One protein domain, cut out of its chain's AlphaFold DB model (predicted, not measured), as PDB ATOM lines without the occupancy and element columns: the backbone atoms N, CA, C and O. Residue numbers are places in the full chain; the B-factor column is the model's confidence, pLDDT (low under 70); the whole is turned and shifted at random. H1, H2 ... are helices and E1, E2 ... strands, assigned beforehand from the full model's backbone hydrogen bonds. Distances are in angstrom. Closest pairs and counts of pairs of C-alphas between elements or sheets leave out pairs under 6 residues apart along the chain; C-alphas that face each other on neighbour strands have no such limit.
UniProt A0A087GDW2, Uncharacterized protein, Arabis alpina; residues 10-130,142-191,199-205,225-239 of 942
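This is residues 10 to 130, 142 to 191, 199 to 205 and 225 to 239 of the 942 residues of an uncharacterized protein of Arabis alpina (UniProt A0A087GDW2). A twisted wall of five strands has H4 and H5 over one face, and the small hairpin of E4 and E5 crosses one end of it. Three short helices, H1 to H3, cluster at one end of the long axis; toward the other end the long strand E7 and helix H6 run side by side as an arm, and the strand pair E8 and E9 has E8 near E7 and E9 close to E3, where the C-alphas of Ala 109 and Asn 232 are 6.3 A apart. The printed part has 193 residues with six named helices and ten named strands, in the order H1 H2 H3 E1 H4 E2 H5 E3 E4 E5 E6 E7 H6 E8 E9 E10. The mixed main sheet runs E1 E6 E2 E3 E10, and the class is mixed, helices and strands. The whole is compact, with a radius of gyration of the C-alphas of 18.5 A, and only just flat, spanning 62 by 48 by 26 A.

H1, residues 10 to 16, touches H3, residues 32 to 41, about perpendicular at 82 degrees; their closest C-alphas, Gly 13 and Val 37, are 6.0 A apart. H2, residues 21 to 28, forms a helical hairpin with H3, closest C-alphas Ala 28 and Asn 35 at 4.3 A. E1, residues 46 to 52, is antiparallel to E6, residues 145 to 151, with N 48 and O 149 at 3.0 A, within hydrogen-bond range. E2, residues 77 to 83, is antiparallel to E6, N 79 and O 148 at 2.8 A, and parallel to E3, residues 104 to 110, N 80 and O 106 at 2.8 A. E10, residues 234 to 236, is antiparallel to E3, N 107 and O 235 at 2.8 A. H4, residues 57 to 68, and H5, residues 88 to 99, are on the same face, making two layers, at heights over the sheet of 7.0 A and 8.9 A. E1, H4, E2 form a split strand-helix-strand unit, E6 lying between its strands, and E2, H5, E3 one whose strands are neighbours; both crossovers are right-handed. E4, residues 112 to 116, and E5, residues 123 to 127, form an antiparallel hairpin, N 113 and O 126 at 2.8 A. E7, residues 155 to 164, pairs with no named strand; its closest C-alpha to H6, residues 170 to 189, is Ile 162, 6.1 A from that of Phe 177. E8, residues 199 to 204, is parallel to E9, residues 225 to 232, N 201 and O 227 at 2.9 A. Each O i to N i+4 pair is within range in H1, H2, H3, H4 and H6, and 7 of 8 in H5.

H1 begins at C-alpha 10, (216.148, 224.965, 283.463). E7 is 28.4 A long and H6 28.7 A, ending at C-alpha 189, (187.394, 224.944, 266.655).

The farthest C-alphas, Ile 11 and Ser 167, are 62.7 A apart. Cuts after residues 130, 191 and 205 leave C-alpha gaps of 11.3 A, 18.2 A and 23.2 A. Of the links printed whole, none is long. Mean pLDDT of the printed part is 83.2; 15 residues are under 70, among them 166 to 169.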
ATOM      1  N   ASP A  10     215.878 223.550 283.181       70.94
ATOM      2  CA  ASP A  10     216.148 224.965 283.463       70.94
ATOM      3  C   ASP A  10     217.374 225.495 282.699       70.94
ATOM      4  O   ASP A  10     217.381 226.615 282.179       70.94
ATOM      5  N   ILE A  11     218.427 224.677 282.602       68.38
ATOM      6  CA  ILE A  11     219.659 225.028 281.883       68.38
ATOM      7  C   ILE A  11     219.389 224.992 280.382       68.38
ATOM      8  O   ILE A  11     219.762 225.924 279.666       68.38
ATOM      9  N   LEU A  12     218.702 223.947 279.911       71.38
ATOM     10  CA  LEU A  12     218.324 223.828 278.509       71.38
ATOM     11  C   LEU A  12     217.394 224.974 278.089       71.38
ATOM     12  O   LEU A  12     217.593 225.563 277.031       71.38
ATOM     13  N   GLY A  13     216.458 225.366 278.954       73.00
ATOM     14  CA  GLY A  13     215.573 226.509 278.755       73.00
ATOM     15  C   GLY A  13     216.333 227.833 278.671       73.00
ATOM     16  O   GLY A  13     216.075 228.641 277.778       73.00
ATOM     17  N   ASN A  14     217.334 228.054 279.527       74.75
ATOM     18  CA  ASN A  14     218.158 229.269 279.486       74.75
ATOM     19  C   ASN A  14     219.055 229.329 278.233       74.75
ATOM     20  O   ASN A  14     219.284 230.403 277.682       74.75
ATOM     21  N   ILE A  15     219.535 228.181 277.745       72.75
ATOM     22  CA  ILE A  15     220.299 228.107 276.493       72.75
ATOM     23  C   ILE A  15     219.373 228.363 275.301       72.75
ATOM     24  O   ILE A  15     219.640 229.251 274.491       72.75
ATOM     25  N   MET A  16     218.268 227.619 275.205       75.62
ATOM     26  CA  MET A  16     217.339 227.691 274.075       75.62
ATOM     27  C   MET A  16     216.631 229.046 273.980       75.62
ATOM     28  O   MET A  16     216.429 229.538 272.874       75.62
ATOM     29  N   SER A  17     216.340 229.701 275.108       78.06
ATOM     30  CA  SER A  17     215.732 231.043 275.129       78.06
ATOM     31  C   SER A  17     216.630 232.147 274.550       78.06
ATOM     32  O   SER A  17     216.152 233.244 274.266       78.06
ATOM     33  N   ARG A  18     217.923 231.870 274.339       82.31
ATOM     34  CA  ARG A  18     218.901 232.801 273.749       82.31
ATOM     35  C   ARG A  18     219.271 232.457 272.308       82.31
ATOM     36  O   ARG A  18     220.106 233.144 271.719       82.31
ATOM     37  N   LEU A  19     218.709 231.383 271.750       79.38
ATOM     38  CA  LEU A  19     219.004 230.972 270.382       79.38
ATOM     39  C   LEU A  19     218.218 231.825 269.372       79.38
ATOM     40  O   LEU A  19     217.022 232.047 269.565       79.38
ATOM     41  N   PRO A  20     218.841 232.227 268.250       86.00
ATOM     42  CA  PRO A  20     218.114 232.769 267.106       86.00
ATOM     43  C   PRO A  20     217.097 231.761 266.563       86.00
ATOM     44  O   PRO A  20     217.316 230.551 266.656       86.00
ATOM     45  N   ALA A  21     216.035 232.242 265.913       84.50
ATOM     46  CA  ALA A  21     214.896 231.431 265.474       84.50
ATOM     47  C   ALA A  21     215.291 230.158 264.699       84.50
ATOM     48  O   ALA A  21     214.801 229.068 264.992       84.50
ATOM     49  N   LYS A  22     216.237 230.259 263.752       81.56
ATOM     50  CA  LYS A  22     216.701 229.106 262.955       81.56
ATOM     51  C   LYS A  22     217.399 228.047 263.813       81.56
ATOM     52  O   LYS A  22     217.135 226.855 263.664       81.56
ATOM     53  N   SER A  23     218.277 228.477 264.717       82.75
ATOM     54  CA  SER A  23     218.977 227.586 265.647       82.75
ATOM     55  C   SER A  23     218.017 226.989 266.670       82.75
ATOM     56  O   SER A  23     218.140 225.815 266.994       82.75
ATOM     57  N   PHE A  24     217.038 227.767 267.131       82.69
ATOM     58  CA  PHE A  24     215.986 227.319 268.034       82.69
ATOM     59  C   PHE A  24     215.095 226.241 267.398       82.69
ATOM     60  O   PHE A  24     214.851 225.203 268.010       82.69
ATOM     61  N   ALA A  25     214.674 226.430 266.144       81.69
ATOM     62  CA  ALA A  25     213.901 225.434 265.404       81.69
ATOM     63  C   ALA A  25     214.694 224.133 265.190       81.69
ATOM     64  O   ALA A  25     214.163 223.046 265.403       81.69
ATOM     65  N   ALA A  26     215.977 224.234 264.827       78.25
ATOM     66  CA  ALA A  26     216.847 223.066 264.692       78.25
ATOM     67  C   ALA A  26     217.040 222.338 266.033       78.25
ATOM     68  O   ALA A  26     216.947 221.114 266.087       78.25
ATOM     69  N   ALA A  27     217.254 223.097 267.110       72.19
ATOM     70  CA  ALA A  27     217.397 222.603 268.473       72.19
ATOM     71  C   ALA A  27     216.156 221.818 268.925       72.19
ATOM     72  O   ALA A  27     216.277 220.728 269.480       72.19
ATOM     73  N   ALA A  28     214.958 222.314 268.628       76.94
ATOM     74  CA  ALA A  28     213.731 221.637 269.022       76.94
ATOM     75  C   ALA A  28     213.490 220.296 268.302       76.94
ATOM     76  O   ALA A  28     212.840 219.412 268.853       76.94
ATOM     77  N   SER A  29     214.064 220.112 267.112       76.69
ATOM     78  CA  SER A  29     213.974 218.862 266.343       76.69
ATOM     79  C   SER A  29     214.974 217.786 266.791       76.69
ATOM     80  O   SER A  29     214.966 216.686 266.244       76.69
ATOM     81  N   VAL A  30     215.848 218.077 267.763       72.12
ATOM     82  CA  VAL A  30     216.925 217.164 268.185       72.12
ATOM     83  C   VAL A  30     216.376 215.915 268.878       72.12
ATOM     84  O   VAL A  30     216.776 214.801 268.545       72.12
ATOM     85  N   ASN A  31     215.487 216.076 269.864       75.56
ATOM     86  CA  ASN A  31     214.836 214.969 270.566       75.56
ATOM     87  C   ASN A  31     213.583 215.443 271.335       75.56
ATOM     88  O   ASN A  31     213.275 216.632 271.383       75.56
ATOM     89  N   ARG A  32     212.877 214.508 271.992       75.62
ATOM     90  CA  ARG A  32     211.652 214.803 272.762       75.62
ATOM     91  C   ARG A  32     211.853 215.801 273.910       75.62
ATOM     92  O   ARG A  32     210.943 216.574 274.178       75.62
ATOM     93  N   LEU A  33     213.006 215.786 274.583       73.75
ATOM     94  CA  LEU A  33     213.309 216.696 275.693       73.75
ATOM     95  C   LEU A  33     213.473 218.137 275.190       73.75
ATOM     96  O   LEU A  33     212.854 219.051 275.722       73.75
ATOM     97  N   TRP A  34     214.256 218.325 274.128       79.62
ATOM     98  CA  TRP A  34     214.474 219.631 273.503       79.62
ATOM     99  C   TRP A  34     213.195 220.180 272.874       79.62
ATOM    100  O   TRP A  34     212.937 221.379 272.966       79.62
ATOM    101  N   ASN A  35     212.364 219.309 272.296       81.06
ATOM    102  CA  ASN A  35     211.052 219.722 271.818       81.06
ATOM    103  C   ASN A  35     210.153 220.172 272.979       81.06
ATOM    104  O   ASN A  35     209.608 221.264 272.919       81.06
ATOM    105  N   ARG A  36     210.095 219.415 274.085       84.38
ATOM    106  CA  ARG A  36     209.327 219.807 275.281       84.38
ATOM    107  C   ARG A  36     209.767 221.164 275.840       84.38
ATOM    108  O   ARG A  36     208.923 221.989 276.165       84.38
ATOM    109  N   VAL A  37     211.075 221.406 275.952       82.88
ATOM    110  CA  VAL A  37     211.607 222.695 276.435       82.88
ATOM    111  C   VAL A  37     211.336 223.822 275.435       82.88
ATOM    112  O   VAL A  37     211.006 224.936 275.839       82.88
ATOM    113  N   SER A  38     211.407 223.543 274.132       84.56
ATOM    114  CA  SER A  38     210.980 224.483 273.092       84.56
ATOM    115  C   SER A  38     209.500 224.841 273.221       84.56
ATOM    116  O   SER A  38     209.161 226.016 273.119       84.56
ATOM    117  N   ASP A  39     208.634 223.853 273.432       84.00
ATOM    118  CA  ASP A  39     207.192 224.051 273.592       84.00
ATOM    119  C   ASP A  39     206.890 224.811 274.893       84.00
ATOM    120  O   ASP A  39     205.994 225.645 274.924       84.00
ATOM    121  N   PHE A  40     207.698 224.622 275.945       84.12
ATOM    122  CA  PHE A  40     207.621 225.433 277.162       84.12
ATOM    123  C   PHE A  40     208.006 226.903 276.918       84.12
ATOM    124  O   PHE A  40     207.307 227.804 277.382       84.12
ATOM    125  N   ILE A  41     209.079 227.169 276.163       83.50
ATOM    126  CA  ILE A  41     209.471 228.538 275.763       83.50
ATOM    127  C   ILE A  41     208.374 229.189 274.909       83.50
ATOM    128  O   ILE A  41     208.104 230.380 275.047       83.50
ATOM    129  N   LEU A  42     207.715 228.393 274.069       85.56
ATOM    130  CA  LEU A  42     206.594 228.785 273.220       85.56
ATOM    131  C   LEU A  42     205.224 228.509 273.870       85.56
ATOM    132  O   LEU A  42     204.220 228.375 273.184       85.56
ATOM    133  N   SER A  43     205.140 228.451 275.199       82.19
ATOM    134  CA  SER A  43     203.859 228.220 275.889       82.19
ATOM    135  C   SER A  43     202.952 229.455 275.919       82.19
ATOM    136  O   SER A  43     201.801 229.371 276.340       82.19
ATOM    137  N   ARG A  44     203.459 230.620 275.495       81.75
ATOM    138  CA  ARG A  44     202.752 231.906 275.512       81.75
ATOM    139  C   ARG A  44     202.843 232.602 274.153       81.75
ATOM    140  O   ARG A  44     203.805 232.355 273.421       81.75
ATOM    141  N   PRO A  45     201.889 233.495 273.829       85.44
ATOM    142  CA  PRO A  45     201.997 234.360 272.663       85.44
ATOM    143  C   PRO A  45     203.323 235.118 272.657       85.44
ATOM    144  O   PRO A  45     203.728 235.684 273.674       85.44
ATOM    145  N   LEU A  46     203.987 235.135 271.507       88.44
ATOM    146  CA  LEU A  46     205.251 235.823 271.312       88.44
ATOM    147  C   LEU A  46     205.195 236.647 270.030       88.44
ATOM    148  O   LEU A  46     204.942 236.122 268.947       88.44
ATOM    149  N   PHE A  47     205.497 237.931 270.166       89.75
ATOM    150  CA  PHE A  47     205.665 238.851 269.052       89.75
ATOM    151  C   PHE A  47     207.103 239.342 269.042       89.75
ATOM    152  O   PHE A  47     207.637 239.783 270.063       89.75
ATOM    153  N   VAL A  48     207.740 239.254 267.883       90.88
ATOM    154  CA  VAL A  48     209.058 239.840 267.648       90.88
ATOM    155  C   VAL A  48     208.949 240.796 266.479       90.88
ATOM    156  O   VAL A  48     208.249 240.523 265.507       90.88
ATOM    157  N   SER A  49     209.629 241.927 266.577       91.81
ATOM    158  CA  SER A  49     209.616 242.943 265.539       91.81
ATOM    159  C   SER A  49     211.024 243.397 265.189       91.81
ATOM    160  O   SER A  49     211.977 243.173 265.941       91.81
ATOM    161  N   GLY A  50     211.154 244.004 264.017       91.12
ATOM    162  CA  GLY A  50     212.382 244.643 263.574       91.12
ATOM    163  C   GLY A  50     212.075 245.783 262.620       91.12
ATOM    164  O   GLY A  50     211.328 245.597 261.665       91.12
ATOM    165  N   LEU A  51     212.657 246.950 262.882       91.69
ATOM    166  CA  LEU A  51     212.558 248.126 262.022       91.69
ATOM    167  C   LEU A  51     213.911 248.378 261.351       91.69
ATOM    168  O   LEU A  51     214.932 248.439 262.035       91.69
ATOM    169  N   SER A  52     213.927 248.551 260.032       89.38
ATOM    170  CA  SER A  52     215.110 248.989 259.286       89.38
ATOM    171  C   SER A  52     214.821 250.263 258.504       89.38
ATOM    172  O   SER A  52     213.760 250.382 257.897       89.38
ATOM    173  N   LEU A  53     215.778 251.192 258.520       85.69
ATOM    174  CA  LEU A  53     215.720 252.491 257.834       85.69
ATOM    175  C   LEU A  53     216.745 252.591 256.695       85.69
ATOM    176  O   LEU A  53     217.119 253.677 256.263       85.69
ATOM    177  N   THR A  54     217.267 251.448 256.252       80.06
ATOM    178  CA  THR A  54     218.283 251.389 255.202       80.06
ATOM    179  C   THR A  54     217.688 251.808 253.854       80.06
ATOM    180  O   THR A  54     216.556 251.459 253.532       80.06
ATOM    181  N   VAL A  55     218.474 252.512 253.032       76.19
ATOM    182  CA  VAL A  55     218.030 253.095 251.746       76.19
ATOM    183  C   VAL A  55     217.727 252.037 250.667       76.19
ATOM    184  O   VAL A  55     216.966 252.302 249.735       76.19
ATOM    185  N   SER A  56     218.291 250.830 250.792       82.31
ATOM    186  CA  SER A  56     218.043 249.694 249.889       82.31
ATOM    187  C   SER A  56     216.945 248.778 250.451       82.31
ATOM    188  O   SER A  56     217.051 248.360 251.610       82.31
ATOM    189  N   PRO A  57     215.933 248.398 249.643       81.75
ATOM    190  CA  PRO A  57     214.868 247.495 250.079       81.75
ATOM    191  C   PRO A  57     215.406 246.102 250.429       81.75
ATOM    192  O   PRO A  57     214.912 245.456 251.352       81.75
ATOM    193  N   GLU A  58     216.453 245.636 249.743       83.25
ATOM    194  CA  GLU A  58     217.093 244.348 250.014       83.25
ATOM    195  C   GLU A  58     217.720 244.296 251.405       83.25
ATOM    196  O   GLU A  58     217.486 243.346 252.160       83.25
ATOM    197  N   LEU A  59     218.514 245.320 251.725       84.25
ATOM    198  CA  LEU A  59     219.189 245.446 253.011       84.25
ATOM    199  C   LEU A  59     218.180 245.717 254.126       84.25
ATOM    200  O   LEU A  59     218.274 245.112 255.189       84.25
ATOM    201  N   ALA A  60     217.168 246.549 253.862       88.06
ATOM    202  CA  ALA A  60     216.116 246.838 254.826       88.06
ATOM    203  C   ALA A  60     215.376 245.563 255.268       88.06
ATOM    204  O   ALA A  60     215.176 245.351 256.467       88.06
ATOM    205  N   VAL A  61     215.042 244.673 254.324       90.62
ATOM    206  CA  VAL A  61     214.434 243.366 254.629       90.62
ATOM    207  C   VAL A  61     215.375 242.484 255.444       90.62
ATOM    208  O   VAL A  61     214.952 241.901 256.445       90.62
ATOM    209  N   ASP A  62     216.637 242.364 255.029       89.19
ATOM    210  CA  ASP A  62     217.599 241.486 255.695       89.19
ATOM    211  C   ASP A  62     217.901 241.962 257.129       89.19
ATOM    212  O   ASP A  62     217.951 241.139 258.047       89.19
ATOM    213  N   ASP A  63     218.014 243.272 257.351       89.06
ATOM    214  CA  ASP A  63     218.223 243.878 258.670       89.06
ATOM    215  C   ASP A  63     217.012 243.695 259.591       89.06
ATOM    216  O   ASP A  63     217.164 243.269 260.743       89.06
ATOM    217  N   ALA A  64     215.804 243.976 259.086       91.25
ATOM    218  CA  ALA A  64     214.565 243.809 259.842       91.25
ATOM    219  C   ALA A  64     214.354 242.337 260.237       91.25
ATOM    220  O   ALA A  64     214.059 242.036 261.397       91.25
ATOM    221  N   LEU A  65     214.600 241.399 259.312       91.31
ATOM    222  CA  LEU A  65     214.533 239.960 259.584       91.31
ATOM    223  C   LEU A  65     215.610 239.498 260.561       91.31
ATOM    224  O   LEU A  65     215.311 238.713 261.459       91.31
ATOM    225  N   LYS A  66     216.854 239.966 260.416       89.50
ATOM    226  CA  LYS A  66     217.957 239.622 261.326       89.50
ATOM    227  C   LYS A  66     217.629 240.032 262.757       89.50
ATOM    228  O   LYS A  66     217.916 239.272 263.681       89.50
ATOM    229  N   MET A  67     217.016 241.201 262.942       87.75
ATOM    230  CA  MET A  67     216.557 241.655 264.252       87.75
ATOM    231  C   MET A  67     215.380 240.819 264.762       87.75
ATOM    232  O   MET A  67     215.477 240.255 265.853       87.75
ATOM    233  N   ALA A  68     214.309 240.684 263.974       90.44
ATOM    234  CA  ALA A  68     213.106 239.965 264.388       90.44
ATOM    235  C   ALA A  68     213.409 238.490 264.725       90.44
ATOM    236  O   ALA A  68     212.974 237.973 265.750       90.44
ATOM    237  N   LEU A  69     214.248 237.826 263.925       89.94
ATOM    238  CA  LEU A  69     214.627 236.417 264.093       89.94
ATOM    239  C   LEU A  69     215.834 236.200 265.024       89.94
ATOM    240  O   LEU A  69     216.308 235.067 265.162       89.94
ATOM    241  N   SER A  70     216.343 237.253 265.677       86.94
ATOM    242  CA  SER A  70     217.422 237.137 266.675       86.94
ATOM    243  C   SER A  70     216.974 236.456 267.973       86.94
ATOM    244  O   SER A  70     217.814 235.971 268.731       86.94
ATOM    245  N   LYS A  71     215.659 236.396 268.210       84.75
ATOM    246  CA  LYS A  71     215.015 235.744 269.352       84.75
ATOM    247  C   LYS A  71     214.396 234.399 268.933       84.75
ATOM    248  O   LYS A  71     214.088 234.213 267.752       84.75
ATOM    249  N   PRO A  72     214.199 233.461 269.872       85.75
ATOM    250  CA  PRO A  72     213.566 232.180 269.575       85.75
ATOM    251  C   PRO A  72     212.085 232.381 269.235       85.75
ATOM    252  O   PRO A  72     211.315 232.828 270.075       85.75
ATOM    253  N   ILE A  73     211.680 232.042 268.010       89.00
ATOM    254  CA  ILE A  73     210.276 232.056 267.577       89.00
ATOM    255  C   ILE A  73     210.042 230.997 266.494       89.00
ATOM    256  O   ILE A  73     210.943 230.688 265.709       89.00
ATOM    257  N   ARG A  74     208.822 230.455 266.433       86.75
ATOM    258  CA  ARG A  74     208.302 229.697 265.287       86.75
ATOM    259  C   ARG A  74     207.174 230.526 264.659       86.75
ATOM    260  O   ARG A  74     206.133 230.631 265.281       86.75
ATOM    261  N   PRO A  75     207.359 231.172 263.501       90.44
ATOM    262  CA  PRO A  75     206.344 232.079 262.958       90.44
ATOM    263  C   PRO A  75     205.016 231.368 262.646       90.44
ATOM    264  O   PRO A  75     205.021 230.363 261.939       90.44
ATOM    265  N   HIS A  76     203.888 231.900 263.123       91.12
ATOM    266  CA  HIS A  76     202.558 231.584 262.580       91.12
ATOM    267  C   HIS A  76     202.200 232.542 261.439       91.12
ATOM    268  O   HIS A  76     201.652 232.127 260.420       91.12
ATOM    269  N   PHE A  77     202.550 233.820 261.594       93.81
ATOM    270  CA  PHE A  77     202.319 234.848 260.588       93.81
ATOM    271  C   PHE A  77     203.382 235.948 260.644       93.81
ATOM    272  O   PHE A  77     204.113 236.092 261.630       93.81
ATOM    273  N   VAL A  78     203.448 236.732 259.573       95.00
ATOM    274  CA  VAL A  78     204.330 237.883 259.401       95.00
ATOM    275  C   VAL A  78     203.532 239.040 258.805       95.00
ATOM    276  O   VAL A  78     202.815 238.860 257.823       95.00
ATOM    277  N   ILE A  79     203.677 240.229 259.381       94.81
ATOM    278  CA  ILE A  79     203.144 241.480 258.834       94.81
ATOM    279  C   ILE A  79     204.327 242.410 258.583       94.81
ATOM    280  O   ILE A  79     205.139 242.637 259.479       94.81
ATOM    281  N   ALA A  80     204.444 242.925 257.367       94.19
ATOM    282  CA  ALA A  80     205.474 243.878 256.982       94.19
ATOM    283  C   ALA A  80     204.833 245.198 256.552       94.19
ATOM    284  O   ALA A  80     203.965 245.203 255.688       94.19
ATOM    285  N   PHE A  81     205.289 246.305 257.127       92.38
ATOM    286  CA  PHE A  81     204.928 247.666 256.748       92.38
ATOM    287  C   PHE A  81     206.098 248.296 256.001       92.38
ATOM    288  O   PHE A  81     207.218 248.326 256.512       92.38
ATOM    289  N   VAL A  82     205.851 248.767 254.785       89.75
ATOM    290  CA  VAL A  82     206.879 249.188 253.830       89.75
ATOM    291  C   VAL A  82     206.671 250.654 253.481       89.75
ATOM    292  O   VAL A  82     205.590 251.033 253.046       89.75
ATOM    293  N   GLY A  83     207.693 251.492 253.648       85.81
ATOM    294  CA  GLY A  83     207.619 252.886 253.210       85.81
ATOM    295  C   GLY A  83     207.307 252.983 251.713       85.81
ATOM    296  O   GLY A  83     207.843 252.210 250.920       85.81
ATOM    297  N   LEU A  84     206.465 253.946 251.327       69.94
ATOM    298  CA  LEU A  84     205.996 254.158 249.945       69.94
ATOM    299  C   LEU A  84     207.073 254.124 248.837       69.94
ATOM    300  O   LEU A  84     206.755 253.643 247.751       69.94
ATOM    301  N   PRO A  85     208.327 254.575 249.057       73.19
ATOM    302  CA  PRO A  85     209.375 254.508 248.035       73.19
ATOM    303  C   PRO A  85     209.817 253.084 247.666       73.19
ATOM    304  O   PRO A  85     210.539 252.909 246.684       73.19
ATOM    305  N   PHE A  86     209.454 252.067 248.456       82.12
ATOM    306  CA  PHE A  86     209.845 250.683 248.210       82.12
ATOM    307  C   PHE A  86     208.755 249.874 247.495       82.12
ATOM    308  O   PHE A  86     207.596 249.890 247.915       82.12
ATOM    309  N   PRO A  87     209.126 249.089 246.464       83.88
ATOM    310  CA  PRO A  87     208.198 248.185 245.797       83.88
ATOM    311  C   PRO A  87     207.757 247.058 246.747       83.88
ATOM    312  O   PRO A  87     208.556 246.216 247.175       83.88
ATOM    313  N   VAL A  88     206.467 247.065 247.099       86.94
ATOM    314  CA  VAL A  88     205.837 246.159 248.080       86.94
ATOM    315  C   VAL A  88     205.996 244.689 247.677       86.94
ATOM    316  O   VAL A  88     206.250 243.835 248.526       86.94
ATOM    317  N   ASP A  89     205.892 244.388 246.388       84.81
ATOM    318  CA  ASP A  89     206.017 243.057 245.791       84.81
ATOM    319  C   ASP A  89     207.442 242.489 245.902       84.81
ATOM    320  O   ASP A  89     207.628 241.333 246.301       84.81
ATOM    321  N   VAL A  90     208.462 243.308 245.629       86.06
ATOM    322  CA  VAL A  90     209.878 242.927 245.771       86.06
ATOM    323  C   VAL A  90     210.189 242.603 247.229       86.06
ATOM    324  O   VAL A  90     210.776 241.557 247.533       86.06
ATOM    325  N   VAL A  91     209.739 243.465 248.147       90.88
ATOM    326  CA  VAL A  91     209.890 243.258 249.591       90.88
ATOM    327  C   VAL A  91     209.164 241.987 250.039       90.88
ATOM    328  O   VAL A  91     209.752 241.155 250.736       90.88
ATOM    329  N   HIS A  92     207.917 241.787 249.600       91.50
ATOM    330  CA  HIS A  92     207.114 240.608 249.927       91.50
ATOM    331  C   HIS A  92     207.811 239.307 249.517       91.50
ATOM    332  O   HIS A  92     207.996 238.405 250.341       91.50
ATOM    333  N   ASN A  93     208.260 239.216 248.265       89.06
ATOM    334  CA  ASN A  93     208.929 238.026 247.741       89.06
ATOM    335  C   ASN A  93     210.230 237.719 248.492       89.06
ATOM    336  O   ASN A  93     210.524 236.556 248.796       89.06
ATOM    337  N   ARG A  94     210.986 238.759 248.862       89.50
ATOM    338  CA  ARG A  94     212.221 238.594 249.630       89.50
ATOM    339  C   ARG A  94     211.947 238.084 251.040       89.50
ATOM    340  O   ARG A  94     212.588 237.115 251.447       89.50
ATOM    341  N   ILE A  95     210.975 238.650 251.756       92.12
ATOM    342  CA  ILE A  95     210.586 238.157 253.088       92.12
ATOM    343  C   ILE A  95     210.129 236.699 252.991       92.12
ATOM    344  O   ILE A  95     210.636 235.846 253.724       92.12
ATOM    345  N   ARG A  96     209.256 236.382 252.024       89.12
ATOM    346  CA  ARG A  96     208.738 235.025 251.783       89.12
ATOM    347  C   ARG A  96     209.852 234.000 251.564       89.12
ATOM    348  O   ARG A  96     209.775 232.889 252.087       89.12
ATOM    349  N   SER A  97     210.916 234.375 250.850       87.00
ATOM    350  CA  SER A  97     212.079 233.502 250.624       87.00
ATOM    351  C   SER A  97     212.831 233.124 251.913       87.00
ATOM    352  O   SER A  97     213.503 232.094 251.952       87.00
ATOM    353  N   ARG A  98     212.705 233.930 252.978       86.00
ATOM    354  CA  ARG A  98     213.434 233.769 254.246       86.00
ATOM    355  C   ARG A  98     212.604 233.112 255.347       86.00
ATOM    356  O   ARG A  98     213.147 232.304 256.095       86.00
ATOM    357  N   VAL A  99     211.317 233.453 255.455       85.69
ATOM    358  CA  VAL A  99     210.423 232.942 256.520       85.69
ATOM    359  C   VAL A  99     209.761 231.604 256.174       85.69
ATOM    360  O   VAL A  99     209.212 230.948 257.059       85.69
ATOM    361  N   GLY A 100     209.852 231.170 254.913       79.69
ATOM    362  CA  GLY A 100     209.321 229.892 254.435       79.69
ATOM    363  C   GLY A 100     207.920 230.002 253.825       79.69
ATOM    364  O   GLY A 100     207.162 230.922 254.110       79.69
ATOM    365  N   ARG A 101     207.570 229.038 252.959       78.06
ATOM    366  CA  ARG A 101     206.330 229.068 252.154       78.06
ATOM    367  C   ARG A 101     205.039 228.823 252.941       78.06
ATOM    368  O   ARG A 101     203.987 229.208 252.448       78.06
ATOM    369  N   ASN A 102     205.128 228.192 254.112       81.94
ATOM    370  CA  ASN A 102     203.969 227.819 254.932       81.94
ATOM    371  C   ASN A 102     203.593 228.896 255.962       81.94
ATOM    372  O   ASN A 102     202.618 228.731 256.685       81.94
ATOM    373  N   THR A 103     204.380 229.968 256.052       88.69
ATOM    374  CA  THR A 103     204.124 231.081 256.964       88.69
ATOM    375  C   THR A 103     203.231 232.094 256.259       88.69
ATOM    376  O   THR A 103     203.560 232.532 255.154       88.69
ATOM    377  N   ILE A 104     202.129 232.490 256.897       92.38
ATOM    378  CA  ILE A 104     201.260 233.552 256.379       92.38
ATOM    379  C   ILE A 104     202.043 234.868 256.377       92.38
ATOM    380  O   ILE A 104     202.610 235.240 257.402       92.38
ATOM    381  N   LEU A 105     202.081 235.580 255.252       93.44
ATOM    382  CA  LEU A 105     202.727 236.889 255.148       93.44
ATOM    383  C   LEU A 105     201.786 237.894 254.481       93.44
ATOM    384  O   LEU A 105     201.254 237.630 253.403       93.44
ATOM    385  N   ILE A 106     201.639 239.057 255.113       92.50
ATOM    386  CA  ILE A 106     200.996 240.250 254.556       92.50
ATOM    387  C   ILE A 106     202.037 241.371 254.539       92.50
ATOM    388  O   ILE A 106     202.645 241.675 255.562       92.50
ATOM    389  N   THR A 107     202.246 241.983 253.380       92.31
ATOM    390  CA  THR A 107     203.109 243.154 253.211       92.31
ATOM    391  C   THR A 107     202.236 244.320 252.789       92.31
ATOM    392  O   THR A 107     201.653 244.262 251.714       92.31
ATOM    393  N   SER A 108     202.141 245.355 253.612       90.62
ATOM    394  CA  SER A 108     201.393 246.582 253.349       90.62
ATOM    395  C   SER A 108     202.362 247.739 253.132       90.62
ATOM    396  O   SER A 108     203.358 247.850 253.847       90.62
ATOM    397  N   ALA A 109     202.075 248.628 252.186       87.94
ATOM    398  CA  ALA A 109     202.725 249.929 252.146       87.94
ATOM    399  C   ALA A 109     202.336 250.735 253.401       87.94
ATOM    400  O   ALA A 109     201.422 250.347 254.124       87.94
ATOM    401  N   ALA A 110     203.041 251.810 253.729       86.00
ATOM    402  CA  ALA A 110     202.727 252.636 254.889       86.00
ATOM    403  C   ALA A 110     203.232 254.073 254.710       86.00
ATOM    404  O   ALA A 110     204.334 254.309 254.205       86.00
ATOM    405  N   THR A 111     202.425 255.036 255.156       78.25
ATOM    406  CA  THR A 111     202.742 256.480 255.188       78.25
ATOM    407  C   THR A 111     203.608 256.879 256.385       78.25
ATOM    408  O   THR A 111     204.026 258.025 256.514       78.25
ATOM    409  N   GLY A 112     203.902 255.915 257.246       82.69
ATOM    410  CA  GLY A 112     204.820 256.024 258.359       82.69
ATOM    411  C   GLY A 112     205.086 254.638 258.924       82.69
ATOM    412  O   GLY A 112     204.338 253.693 258.664       82.69
ATOM    413  N   ILE A 113     206.174 254.493 259.665       86.81
ATOM    414  CA  ILE A 113     206.551 253.239 260.307       86.81
ATOM    415  C   ILE A 113     206.974 253.497 261.746       86.81
ATOM    416  O   ILE A 113     207.677 254.458 262.054       86.81
ATOM    417  N   ILE A 114     206.559 252.592 262.625       88.56
ATOM    418  CA  ILE A 114     206.904 252.607 264.042       88.56
ATOM    419  C   ILE A 114     207.508 251.250 264.382       88.56
ATOM    420  O   ILE A 114     207.069 250.205 263.885       88.56
ATOM    421  N   GLY A 115     208.544 251.248 265.211       85.81
ATOM    422  CA  GLY A 115     209.140 250.013 265.694       85.81
ATOM    423  C   GLY A 115     210.453 250.224 266.424       85.81
ATOM    424  O   GLY A 115     210.938 251.336 266.600       85.81
ATOM    425  N   THR A 116     211.050 249.123 266.868       81.88
ATOM    426  CA  THR A 116     212.384 249.153 267.469       81.88
ATOM    427  C   THR A 116     213.431 249.059 266.363       81.88
ATOM    428  O   THR A 116     213.515 248.039 265.679       81.88
ATOM    429  N   ALA A 117     214.221 250.115 266.175       78.69
ATOM    430  CA  ALA A 117     215.206 250.201 265.100       78.69
ATOM    431  C   ALA A 117     216.354 249.187 265.270       78.69
ATOM    432  O   ALA A 117     216.953 249.063 266.340       78.69
ATOM    433  N   SER A 118     216.710 248.494 264.188       72.56
ATOM    434  CA  SER A 118     217.698 247.402 264.151       72.56
ATOM    435  C   SER A 118     219.127 247.827 264.482       72.56
ATOM    436  O   SER A 118     219.919 247.041 265.024       72.56
ATOM    437  N   TYR A 119     219.472 249.080 264.194       67.88
ATOM    438  CA  TYR A 119     220.796 249.633 264.451       67.88
ATOM    439  C   TYR A 119     220.932 250.188 265.876       67.88
ATOM    440  O   TYR A 119     221.966 249.951 266.500       67.88
ATOM    441  N   SER A 120     219.901 250.852 266.413       72.12
ATOM    442  CA  SER A 120     219.953 251.566 267.702       72.12
ATOM    443  C   SER A 120     219.293 250.826 268.868       72.12
ATOM    444  O   SER A 120     219.549 251.168 270.022       72.12
ATOM    445  N   ASN A 121     218.443 249.835 268.585       74.19
ATOM    446  CA  ASN A 121     217.550 249.186 269.547       74.19
ATOM    447  C   ASN A 121     216.666 250.183 270.331       74.19
ATOM    448  O   ASN A 121     216.206 249.875 271.431       74.19
ATOM    449  N   LYS A 122     216.456 251.385 269.779       79.75
ATOM    450  CA  LYS A 122     215.545 252.403 270.308       79.75
ATOM    451  C   LYS A 122     214.198 252.292 269.607       79.75
ATOM    452  O   LYS A 122     214.135 251.876 268.450       79.75
ATOM    453  N   LEU A 123     213.135 252.661 270.316       83.25
ATOM    454  CA  LEU A 123     211.844 252.903 269.689       83.25
ATOM    455  C   LEU A 123     211.994 254.110 268.759       83.25
ATOM    456  O   LEU A 123     212.525 255.145 269.165       83.25
ATOM    457  N   THR A 124     211.576 253.941 267.516       82.44
ATOM    458  CA  THR A 124     211.614 254.971 266.488       82.44
ATOM    459  C   THR A 124     210.247 255.019 265.825       82.44
ATOM    460  O   THR A 124     209.682 253.982 265.471       82.44
ATOM    461  N   GLU A 125     209.742 256.231 265.660       84.19
ATOM    462  CA  GLU A 125     208.535 256.557 264.918       84.19
ATOM    463  C   GLU A 125     208.927 257.520 263.802       84.19
ATOM    464  O   GLU A 125     209.661 258.483 264.033       84.19
ATOM    465  N   LEU A 126     208.504 257.207 262.581       78.56
ATOM    466  CA  LEU A 126     208.760 258.016 261.399       78.56
ATOM    467  C   LEU A 126     207.468 258.154 260.613       78.56
ATOM    468  O   LEU A 126     206.911 257.154 260.165       78.56
ATOM    469  N   GLY A 127     207.023 259.389 260.422       71.38
ATOM    470  CA  GLY A 127     206.002 259.742 259.445       71.38
ATOM    471  C   GLY A 127     206.649 260.443 258.258       71.38
ATOM    472  O   GLY A 127     207.595 261.209 258.439       71.38
ATOM    473  N   TRP A 128     206.146 260.197 257.051       71.00
ATOM    474  CA  TRP A 128     206.560 260.932 255.855       71.00
ATOM    475  C   TRP A 128     205.410 261.843 255.408       71.00
ATOM    476  O   TRP A 128     204.301 261.367 255.159       71.00
ATOM    477  N   ALA A 129     205.660 263.151 255.307       51.34
ATOM    478  CA  ALA A 129     204.700 264.101 254.757       51.34
ATOM    479  C   ALA A 129     204.738 264.020 253.224       51.34
ATOM    480  O   ALA A 129     205.662 264.521 252.590       51.34
ATOM    481  N   TYR A 130     203.753 263.347 252.634       51.94
ATOM    482  CA  TYR A 130     203.469 263.449 251.205       51.94
ATOM    483  C   TYR A 130     202.335 264.458 251.019       51.94
ATOM    484  O   TYR A 130     201.194 264.156 251.376       51.94
ATOM    485  N   VAL A 142     212.857 259.601 253.378       58.25
ATOM    486  CA  VAL A 142     213.198 258.574 254.361       58.25
ATOM    487  C   VAL A 142     212.509 257.253 253.974       58.25
ATOM    488  O   VAL A 142     211.311 257.194 253.694       58.25
ATOM    489  N   ARG A 143     213.300 256.177 253.893       75.88
ATOM    490  CA  ARG A 143     212.871 254.837 253.462       75.88
ATOM    491  C   ARG A 143     212.968 253.869 254.632       75.88
ATOM    492  O   ARG A 143     213.865 253.990 255.462       75.88
ATOM    493  N   GLY A 144     212.086 252.875 254.694       85.81
ATOM    494  CA  GLY A 144     212.199 251.855 255.730       85.81
ATOM    495  C   GLY A 144     211.140 250.764 255.688       85.81
ATOM    496  O   GLY A 144     210.167 250.831 254.935       85.81
ATOM    497  N   ILE A 145     211.367 249.732 256.497       90.88
ATOM    498  CA  ILE A 145     210.498 248.565 256.650       90.88
ATOM    499  C   ILE A 145     210.360 248.257 258.140       90.88
ATOM    500  O   ILE A 145     211.368 248.074 258.824       90.88
ATOM    501  N   SER A 146     209.127 248.151 258.630       93.00
ATOM    502  CA  SER A 146     208.815 247.590 259.949       93.00
ATOM    503  C   SER A 146     208.234 246.194 259.775       93.00
ATOM    504  O   SER A 146     207.294 245.989 259.013       93.00
ATOM    505  N   LEU A 147     208.810 245.211 260.455       93.75
ATOM    506  CA  LEU A 147     208.420 243.811 260.373       93.75
ATOM    507  C   LEU A 147     207.913 243.341 261.733       93.75
ATOM    508  O   LEU A 147     208.583 243.557 262.739       93.75
ATOM    509  N   VAL A 148     206.787 242.632 261.753       94.06
ATOM    510  CA  VAL A 148     206.232 241.956 262.930       94.06
ATOM    511  C   VAL A 148     206.053 240.477 262.610       94.06
ATOM    512  O   VAL A 148     205.436 240.116 261.612       94.06
ATOM    513  N   ILE A 149     206.589 239.610 263.461       94.12
ATOM    514  CA  ILE A 149     206.471 238.155 263.365       94.12
ATOM    515  C   ILE A 149     205.762 237.664 264.623       94.12
ATOM    516  O   ILE A 149     206.235 237.894 265.741       94.12
ATOM    517  N   GLY A 150     204.631 236.990 264.435       92.81
ATOM    518  CA  GLY A 150     203.779 236.528 265.522       92.81
ATOM    519  C   GLY A 150     203.771 235.010 265.669       92.81
ATOM    520  O   GLY A 150     203.732 234.269 264.683       92.81
ATOM    521  N   TYR A 151     203.757 234.557 266.919       91.44
ATOM    522  CA  TYR A 151     203.448 233.195 267.332       91.44
ATOM    523  C   TYR A 151     202.351 233.245 268.396       91.44
ATOM    524  O   TYR A 151     202.505 233.894 269.429       91.44
ATOM    525  N   VAL A 152     201.233 232.570 268.141       90.38
ATOM    526  CA  VAL A 152     200.037 232.589 268.996       90.38
ATOM    527  C   VAL A 152     199.574 231.148 269.242       90.38
ATOM    528  O   VAL A 152     198.855 230.593 268.411       90.38
ATOM    529  N   PRO A 153     200.048 230.484 270.315       87.31
ATOM    530  CA  PRO A 153     199.688 229.093 270.596       87.31
ATOM    531  C   PRO A 153     198.197 228.985 270.943       87.31
ATOM    532  O   PRO A 153     197.664 229.860 271.614       87.31
ATOM    533  N   GLY A 154     197.513 227.928 270.499       85.62
ATOM    534  CA  GLY A 154     196.069 227.761 270.716       85.62
ATOM    535  C   GLY A 154     195.159 228.484 269.719       85.62
ATOM    536  O   GLY A 154     193.940 228.356 269.821       85.62
ATOM    537  N   LEU A 155     195.716 229.203 268.736       89.31
ATOM    538  CA  LEU A 155     194.952 229.808 267.643       89.31
ATOM    539  C   LEU A 155     195.390 229.261 266.280       89.31
ATOM    540  O   LEU A 155     196.581 229.086 266.011       89.31
ATOM    541  N   LYS A 156     194.416 229.059 265.393       90.25
ATOM    542  CA  LYS A 156     194.620 228.916 263.952       90.25
ATOM    543  C   LYS A 156     194.387 230.254 263.266       90.25
ATOM    544  O   LYS A 156     193.565 231.057 263.702       90.25
ATOM    545  N   ILE A 157     195.126 230.479 262.188       91.88
ATOM    546  CA  ILE A 157     195.116 231.741 261.457       91.88
ATOM    547  C   ILE A 157     194.863 231.445 259.989       91.88
ATOM    548  O   ILE A 157     195.449 230.503 259.452       91.88
ATOM    549  N   ASN A 158     194.023 232.254 259.352       91.00
ATOM    550  CA  ASN A 158     193.837 232.226 257.909       91.00
ATOM    551  C   ASN A 158     193.681 233.639 257.338       91.00
ATOM    552  O   ASN A 158     193.424 234.594 258.072       91.00
ATOM    553  N   VAL A 159     193.866 233.756 256.028       90.88
ATOM    554  CA  VAL A 159     193.712 234.991 255.262       90.88
ATOM    555  C   VAL A 159     192.463 234.854 254.400       90.88
ATOM    556  O   VAL A 159     192.404 233.963 253.563       90.88
ATOM    557  N   LEU A 160     191.465 235.713 254.605       90.31
ATOM    558  CA  LEU A 160     190.203 235.677 253.865       90.31
ATOM    559  C   LEU A 160     189.996 236.986 253.088       90.31
ATOM    560  O   LEU A 160     190.144 238.064 253.672       90.31
ATOM    561  N   PRO A 161     189.682 236.933 251.782       87.62
ATOM    562  CA  PRO A 161     189.452 238.129 250.983       87.62
ATOM    563  C   PRO A 161     188.032 238.677 251.165       87.62
ATOM    564  O   PRO A 161     187.072 237.927 251.330       87.62
ATOM    565  N   ILE A 162     187.891 239.994 251.038       86.31
ATOM    566  CA  ILE A 162     186.610 240.682 250.871       86.31
ATOM    567  C   ILE A 162     186.492 241.045 249.389       86.31
ATOM    568  O   ILE A 162     187.252 241.876 248.884       86.31
ATOM    569  N   LEU A 163     185.592 240.357 248.679       82.50
ATOM    570  CA  LEU A 163     185.482 240.413 247.220       82.50
ATOM    571  C   LEU A 163     184.204 241.108 246.766       82.50
ATOM    572  O   LEU A 163     183.110 240.705 247.144       82.50
ATOM    573  N   HIS A 164     184.335 242.056 245.847       76.00
ATOM    574  CA  HIS A 164     183.210 242.739 245.228       76.00
ATOM    575  C   HIS A 164     182.994 242.307 243.777       76.00
ATOM    576  O   HIS A 164     183.943 242.231 242.991       76.00
ATOM    577  N   THR A 165     181.734 242.066 243.412       74.31
ATOM    578  CA  THR A 165     181.290 241.887 242.023       74.31
ATOM    579  C   THR A 165     180.443 243.082 241.599       74.31
ATOM    580  O   THR A 165     179.709 243.646 242.404       74.31
ATOM    581  N   ASN A 166     180.477 243.438 240.313       64.19
ATOM    582  CA  ASN A 166     179.640 244.522 239.777       64.19
ATOM    583  C   ASN A 166     178.129 244.188 239.777       64.19
ATOM    584  O   ASN A 166     177.318 245.052 239.453       64.19
ATOM    585  N   SER A 167     177.753 242.942 240.077       63.28
ATOM    586  CA  SER A 167     176.381 242.428 239.992       63.28
ATOM    587  C   SER A 167     175.700 242.209 241.344       63.28
ATOM    588  O   SER A 167     174.474 242.126 241.379       63.28
ATOM    589  N   GLU A 168     176.454 242.079 242.440       65.75
ATOM    590  CA  GLU A 168     175.895 241.775 243.763       65.75
ATOM    591  C   GLU A 168     175.835 243.021 244.661       65.75
ATOM    592  O   GLU A 168     176.765 243.834 244.669       65.75
ATOM    593  N   PRO A 169     174.758 243.186 245.452       68.12
ATOM    594  CA  PRO A 169     174.671 244.259 246.430       68.12
ATOM    595  C   PRO A 169     175.716 244.076 247.540       68.12
ATOM    596  O   PRO A 169     176.063 242.957 247.917       68.12
ATOM    597  N   GLN A 170     176.177 245.192 248.106       70.69
ATOM    598  CA  GLN A 170     177.201 245.230 249.159       70.69
ATOM    599  C   GLN A 170     176.894 244.312 250.355       70.69
ATOM    600  O   GLN A 170     177.793 243.661 250.880       70.69
ATOM    601  N   VAL A 171     175.618 244.192 250.720       68.12
ATOM    602  CA  VAL A 171     175.160 243.342 251.826       68.12
ATOM    603  C   VAL A 171     175.480 241.869 251.589       68.12
ATOM    604  O   VAL A 171     175.984 241.186 252.479       68.12
ATOM    605  N   ALA A 172     175.265 241.392 250.360       74.62
ATOM    606  CA  ALA A 172     175.535 240.008 249.986       74.62
ATOM    607  C   ALA A 172     177.039 239.682 250.035       74.62
ATOM    608  O   ALA A 172     177.413 238.574 250.414       74.62
ATOM    609  N   MET A 173     177.906 240.655 249.724       80.69
ATOM    610  CA  MET A 173     179.356 240.515 249.900       80.69
ATOM    611  C   MET A 173     179.726 240.346 251.374       80.69
ATOM    612  O   MET A 173     180.500 239.450 251.706       80.69
ATOM    613  N   VAL A 174     179.209 241.214 252.251       83.31
ATOM    614  CA  VAL A 174     179.525 241.167 253.686       83.31
ATOM    615  C   VAL A 174     179.019 239.865 254.299       83.31
ATOM    616  O   VAL A 174     179.748 239.223 255.051       83.31
ATOM    617  N   ASP A 175     177.810 239.432 253.935       84.06
ATOM    618  CA  ASP A 175     177.253 238.154 254.386       84.06
ATOM    619  C   ASP A 175     178.101 236.967 253.931       84.06
ATOM    620  O   ASP A 175     178.379 236.069 254.726       84.06
ATOM    621  N   LYS A 176     178.572 236.982 252.680       86.50
ATOM    622  CA  LYS A 176     179.467 235.946 252.164       86.50
ATOM    623  C   LYS A 176     180.802 235.921 252.904       86.50
ATOM    624  O   LYS A 176     181.214 234.861 253.356       86.50
ATOM    625  N   PHE A 177     181.435 237.078 253.095       88.81
ATOM    626  CA  PHE A 177     182.680 237.178 253.857       88.81
ATOM    627  C   PHE A 177     182.516 236.647 255.289       88.81
ATOM    628  O   PHE A 177     183.335 235.862 255.761       88.81
ATOM    629  N   LEU A 178     181.442 237.030 255.983       89.00
ATOM    630  CA  LEU A 178     181.170 236.546 257.337       89.00
ATOM    631  C   LEU A 178     180.841 235.050 257.371       89.00
ATOM    632  O   LEU A 178     181.197 234.381 258.341       89.00
ATOM    633  N   SER A 179     180.208 234.514 256.324       88.38
ATOM    634  CA  SER A 179     180.044 233.068 256.152       88.38
ATOM    635  C   SER A 179     181.402 232.380 256.056       88.38
ATOM    636  O   SER A 179     181.661 231.470 256.834       88.38
ATOM    637  N   ASP A 180     182.304 232.868 255.201       89.69
ATOM    638  CA  ASP A 180     183.644 232.293 255.028       89.69
ATOM    639  C   ASP A 180     184.461 232.344 256.340       89.69
ATOM    640  O   ASP A 180     185.168 231.395 256.693       89.69
ATOM    641  N   VAL A 181     184.334 233.436 257.108       90.19
ATOM    642  CA  VAL A 181     184.939 233.591 258.444       90.19
ATOM    643  C   VAL A 181     184.401 232.548 259.426       90.19
ATOM    644  O   VAL A 181     185.180 231.919 260.152       90.19
ATOM    645  N   ARG A 182     183.080 232.355 259.466       89.31
ATOM    646  CA  ARG A 182     182.438 231.374 260.351       89.31
ATOM    647  C   ARG A 182     182.785 229.953 259.936       89.31
ATOM    648  O   ARG A 182     183.186 229.177 260.795       89.31
ATOM    649  N   ASP A 183     182.750 229.636 258.646       89.69
ATOM    650  CA  ASP A 183     183.119 228.324 258.108       89.69
ATOM    651  C   ASP A 183     184.566 227.965 258.468       89.69
ATOM    652  O   ASP A 183     184.840 226.864 258.954       89.69
ATOM    653  N   PHE A 184     185.494 228.920 258.329       90.44
ATOM    654  CA  PHE A 184     186.864 228.744 258.801       90.44
ATOM    655  C   PHE A 184     186.911 228.480 260.312       90.44
ATOM    656  O   PHE A 184     187.549 227.517 260.742       90.44
ATOM    657  N   THR A 185     186.219 229.285 261.120       89.31
ATOM    658  CA  THR A 185     186.257 229.167 262.587       89.31
ATOM    659  C   THR A 185     185.657 227.839 263.062       89.31
ATOM    660  O   THR A 185     186.254 227.162 263.903       89.31
ATOM    661  N   VAL A 186     184.543 227.399 262.472       88.31
ATOM    662  CA  VAL A 186     183.921 226.084 262.704       88.31
ATOM    663  C   VAL A 186     184.896 224.961 262.339       88.31
ATOM    664  O   VAL A 186     185.083 224.031 263.123       88.31
ATOM    665  N   SER A 187     185.582 225.068 261.194       88.38
ATOM    666  CA  SER A 187     186.500 224.024 260.712       88.38
ATOM    667  C   SER A 187     187.687 223.748 261.644       88.38
ATOM    668  O   SER A 187     188.210 222.632 261.653       88.38
ATOM    669  N   VAL A 188     188.112 224.737 262.441       86.94
ATOM    670  CA  VAL A 188     189.293 224.630 263.320       86.94
ATOM    671  C   VAL A 188     188.967 224.495 264.806       86.94
ATOM    672  O   VAL A 188     189.772 223.932 265.549       86.94
ATOM    673  N   SER A 189     187.807 224.981 265.245       80.75
ATOM    674  CA  SER A 189     187.394 224.944 266.655       80.75
ATOM    675  C   SER A 189     186.408 223.814 266.972       80.75
ATOM    676  O   SER A 189     186.315 223.408 268.129       80.75
ATOM    677  N   GLY A 190     185.686 223.299 265.968       68.94
ATOM    678  CA  GLY A 190     184.624 222.300 266.126       68.94
ATOM    679  C   GLY A 190     183.365 222.797 266.847       68.94
ATOM    680  O   GLY A 190     182.489 221.986 267.143       68.94
ATOM    681  N   ASP A 191     183.272 224.094 267.141       67.75
ATOM    682  CA  ASP A 191     182.079 224.722 267.707       67.75
ATOM    683  C   ASP A 191     181.083 225.059 266.580       67.75
ATOM    684  O   ASP A 191     181.470 225.355 265.452       67.75
ATOM    685  N   ILE A 199     190.297 239.910 264.344       92.75
ATOM    686  CA  ILE A 199     190.446 240.166 262.911       92.75
ATOM    687  C   ILE A 199     191.382 241.363 262.701       92.75
ATOM    688  O   ILE A 199     191.211 242.411 263.324       92.75
ATOM    689  N   ILE A 200     192.351 241.218 261.792       92.94
ATOM    690  CA  ILE A 200     193.159 242.338 261.287       92.94
ATOM    691  C   ILE A 200     192.831 242.568 259.809       92.94
ATOM    692  O   ILE A 200     193.059 241.677 258.993       92.94
ATOM    693  N   VAL A 201     192.309 243.744 259.460       91.38
ATOM    694  CA  VAL A 201     191.856 244.081 258.098       91.38
ATOM    695  C   VAL A 201     192.872 244.966 257.368       91.38
ATOM    696  O   VAL A 201     193.408 245.912 257.940       91.38
ATOM    697  N   PHE A 202     193.105 244.685 256.086       88.81
ATOM    698  CA  PHE A 202     193.920 245.492 255.176       88.81
ATOM    699  C   PHE A 202     193.092 245.855 253.938       88.81
ATOM    700  O   PHE A 202     192.783 244.986 253.125       88.81
ATOM    701  N   GLY A 203     192.698 247.122 253.817       84.81
ATOM    702  CA  GLY A 203     191.891 247.661 252.720       84.81
ATOM    703  C   GLY A 203     192.719 248.092 251.516       84.81
ATOM    704  O   GLY A 203     193.846 248.566 251.670       84.81
ATOM    705  N   THR A 204     192.164 247.953 250.309       78.19
ATOM    706  CA  THR A 204     192.801 248.436 249.076       78.19
ATOM    707  C   THR A 204     192.520 249.924 248.843       78.19
ATOM    708  O   THR A 204     191.483 250.455 249.235       78.19
ATOM    709  N   ARG A 205     193.423 250.622 248.139       68.31
ATOM    710  CA  ARG A 205     193.211 252.029 247.726       68.31
ATOM    711  C   ARG A 205     192.067 252.227 246.725       68.31
ATOM    712  O   ARG A 205     191.707 253.365 246.434       68.31
ATOM    713  N   ALA A 225     187.688 241.346 268.659       89.38
ATOM    714  CA  ALA A 225     188.522 242.514 268.403       89.38
ATOM    715  C   ALA A 225     188.785 242.677 266.900       89.38
ATOM    716  O   ALA A 225     189.293 241.757 266.258       89.38
ATOM    717  N   MET A 226     188.525 243.865 266.355       89.00
ATOM    718  CA  MET A 226     188.847 244.192 264.967       89.00
ATOM    719  C   MET A 226     189.723 245.442 264.889       89.00
ATOM    720  O   MET A 226     189.395 246.484 265.452       89.00
ATOM    721  N   VAL A 227     190.857 245.328 264.197       90.06
ATOM    722  CA  VAL A 227     191.798 246.429 263.931       90.06
ATOM    723  C   VAL A 227     192.278 246.349 262.488       90.06
ATOM    724  O   VAL A 227     192.084 245.334 261.826       90.06
ATOM    725  N   GLY A 228     192.912 247.392 261.967       88.12
ATOM    726  CA  GLY A 228     193.422 247.331 260.606       88.12
ATOM    727  C   GLY A 228     193.732 248.682 259.998       88.12
ATOM    728  O   GLY A 228     193.590 249.719 260.643       88.12
ATOM    729  N   ASP A 229     194.120 248.634 258.731       82.62
ATOM    730  CA  ASP A 229     194.283 249.801 257.878       82.62
ATOM    731  C   ASP A 229     193.234 249.748 256.768       82.62
ATOM    732  O   ASP A 229     193.139 248.767 256.030       82.62
ATOM    733  N   ALA A 230     192.424 250.799 256.666       75.31
ATOM    734  CA  ALA A 230     191.322 250.857 255.720       75.31
ATOM    735  C   ALA A 230     191.728 251.333 254.317       75.31
ATOM    736  O   ALA A 230     190.902 251.259 253.409       75.31
ATOM    737  N   TYR A 231     192.949 251.846 254.124       74.94
ATOM    738  CA  TYR A 231     193.332 252.480 252.863       74.94
ATOM    739  C   TYR A 231     194.818 252.295 252.533       74.94
ATOM    740  O   TYR A 231     195.646 253.169 252.794       74.94
ATOM    741  N   ASN A 232     195.171 251.170 251.900       73.81
ATOM    742  CA  ASN A 232     196.566 250.898 251.572       73.81
ATOM    743  C   ASN A 232     196.793 250.049 250.308       73.81
ATOM    744  O   ASN A 232     195.866 249.596 249.641       73.81
ATOM    745  N   SER A 233     198.060 249.889 249.921       81.00
ATOM    746  CA  SER A 233     198.499 248.905 248.925       81.00
ATOM    747  C   SER A 233     199.127 247.731 249.665       81.00
ATOM    748  O   SER A 233     199.992 247.949 250.507       81.00
ATOM    749  N   PHE A 234     198.708 246.497 249.385       85.62
ATOM    750  CA  PHE A 234     199.246 245.324 250.068       85.62
ATOM    751  C   PHE A 234     199.388 244.108 249.145       85.62
ATOM    752  O   PHE A 234     198.760 244.017 248.094       85.62
ATOM    753  N   VAL A 235     200.212 243.154 249.576       86.94
ATOM    754  CA  VAL A 235     200.442 241.844 248.953       86.94
ATOM    755  C   VAL A 235     200.358 240.778 250.049       86.94
ATOM    756  O   VAL A 235     200.893 240.978 251.140       86.94
ATOM    757  N   CYS A 236     199.722 239.636 249.783       86.81
ATOM    758  CA  CYS A 236     199.609 238.535 250.747       86.81
ATOM    759  C   CYS A 236     199.994 237.173 250.142       86.81
ATOM    760  O   CYS A 236     200.131 237.027 248.931       86.81
ATOM    761  N   THR A 237     200.211 236.169 250.996       76.12
ATOM    762  CA  THR A 237     200.724 234.849 250.587       76.12
ATOM    763  C   THR A 237     199.726 233.912 249.918       76.12
ATOM    764  O   THR A 237     200.176 232.883 249.398       76.12
ATOM    765  N   ASP A 238     198.427 234.224 249.942       71.25
ATOM    766  CA  ASP A 238     197.375 233.322 249.473       71.25
ATOM    767  C   ASP A 238     197.326 233.252 247.929       71.25
ATOM    768  O   ASP A 238     196.962 234.233 247.273       71.25
ATOM    769  N   PRO A 239     197.662 232.097 247.317       56.56
ATOM    770  CA  PRO A 239     197.649 231.938 245.864       56.56
ATOM    771  C   PRO A 239     196.257 232.089 245.240       56.56
ATOM    772  O   PRO A 239     196.167 232.416 244.059       56.56
TER     773      PRO A 239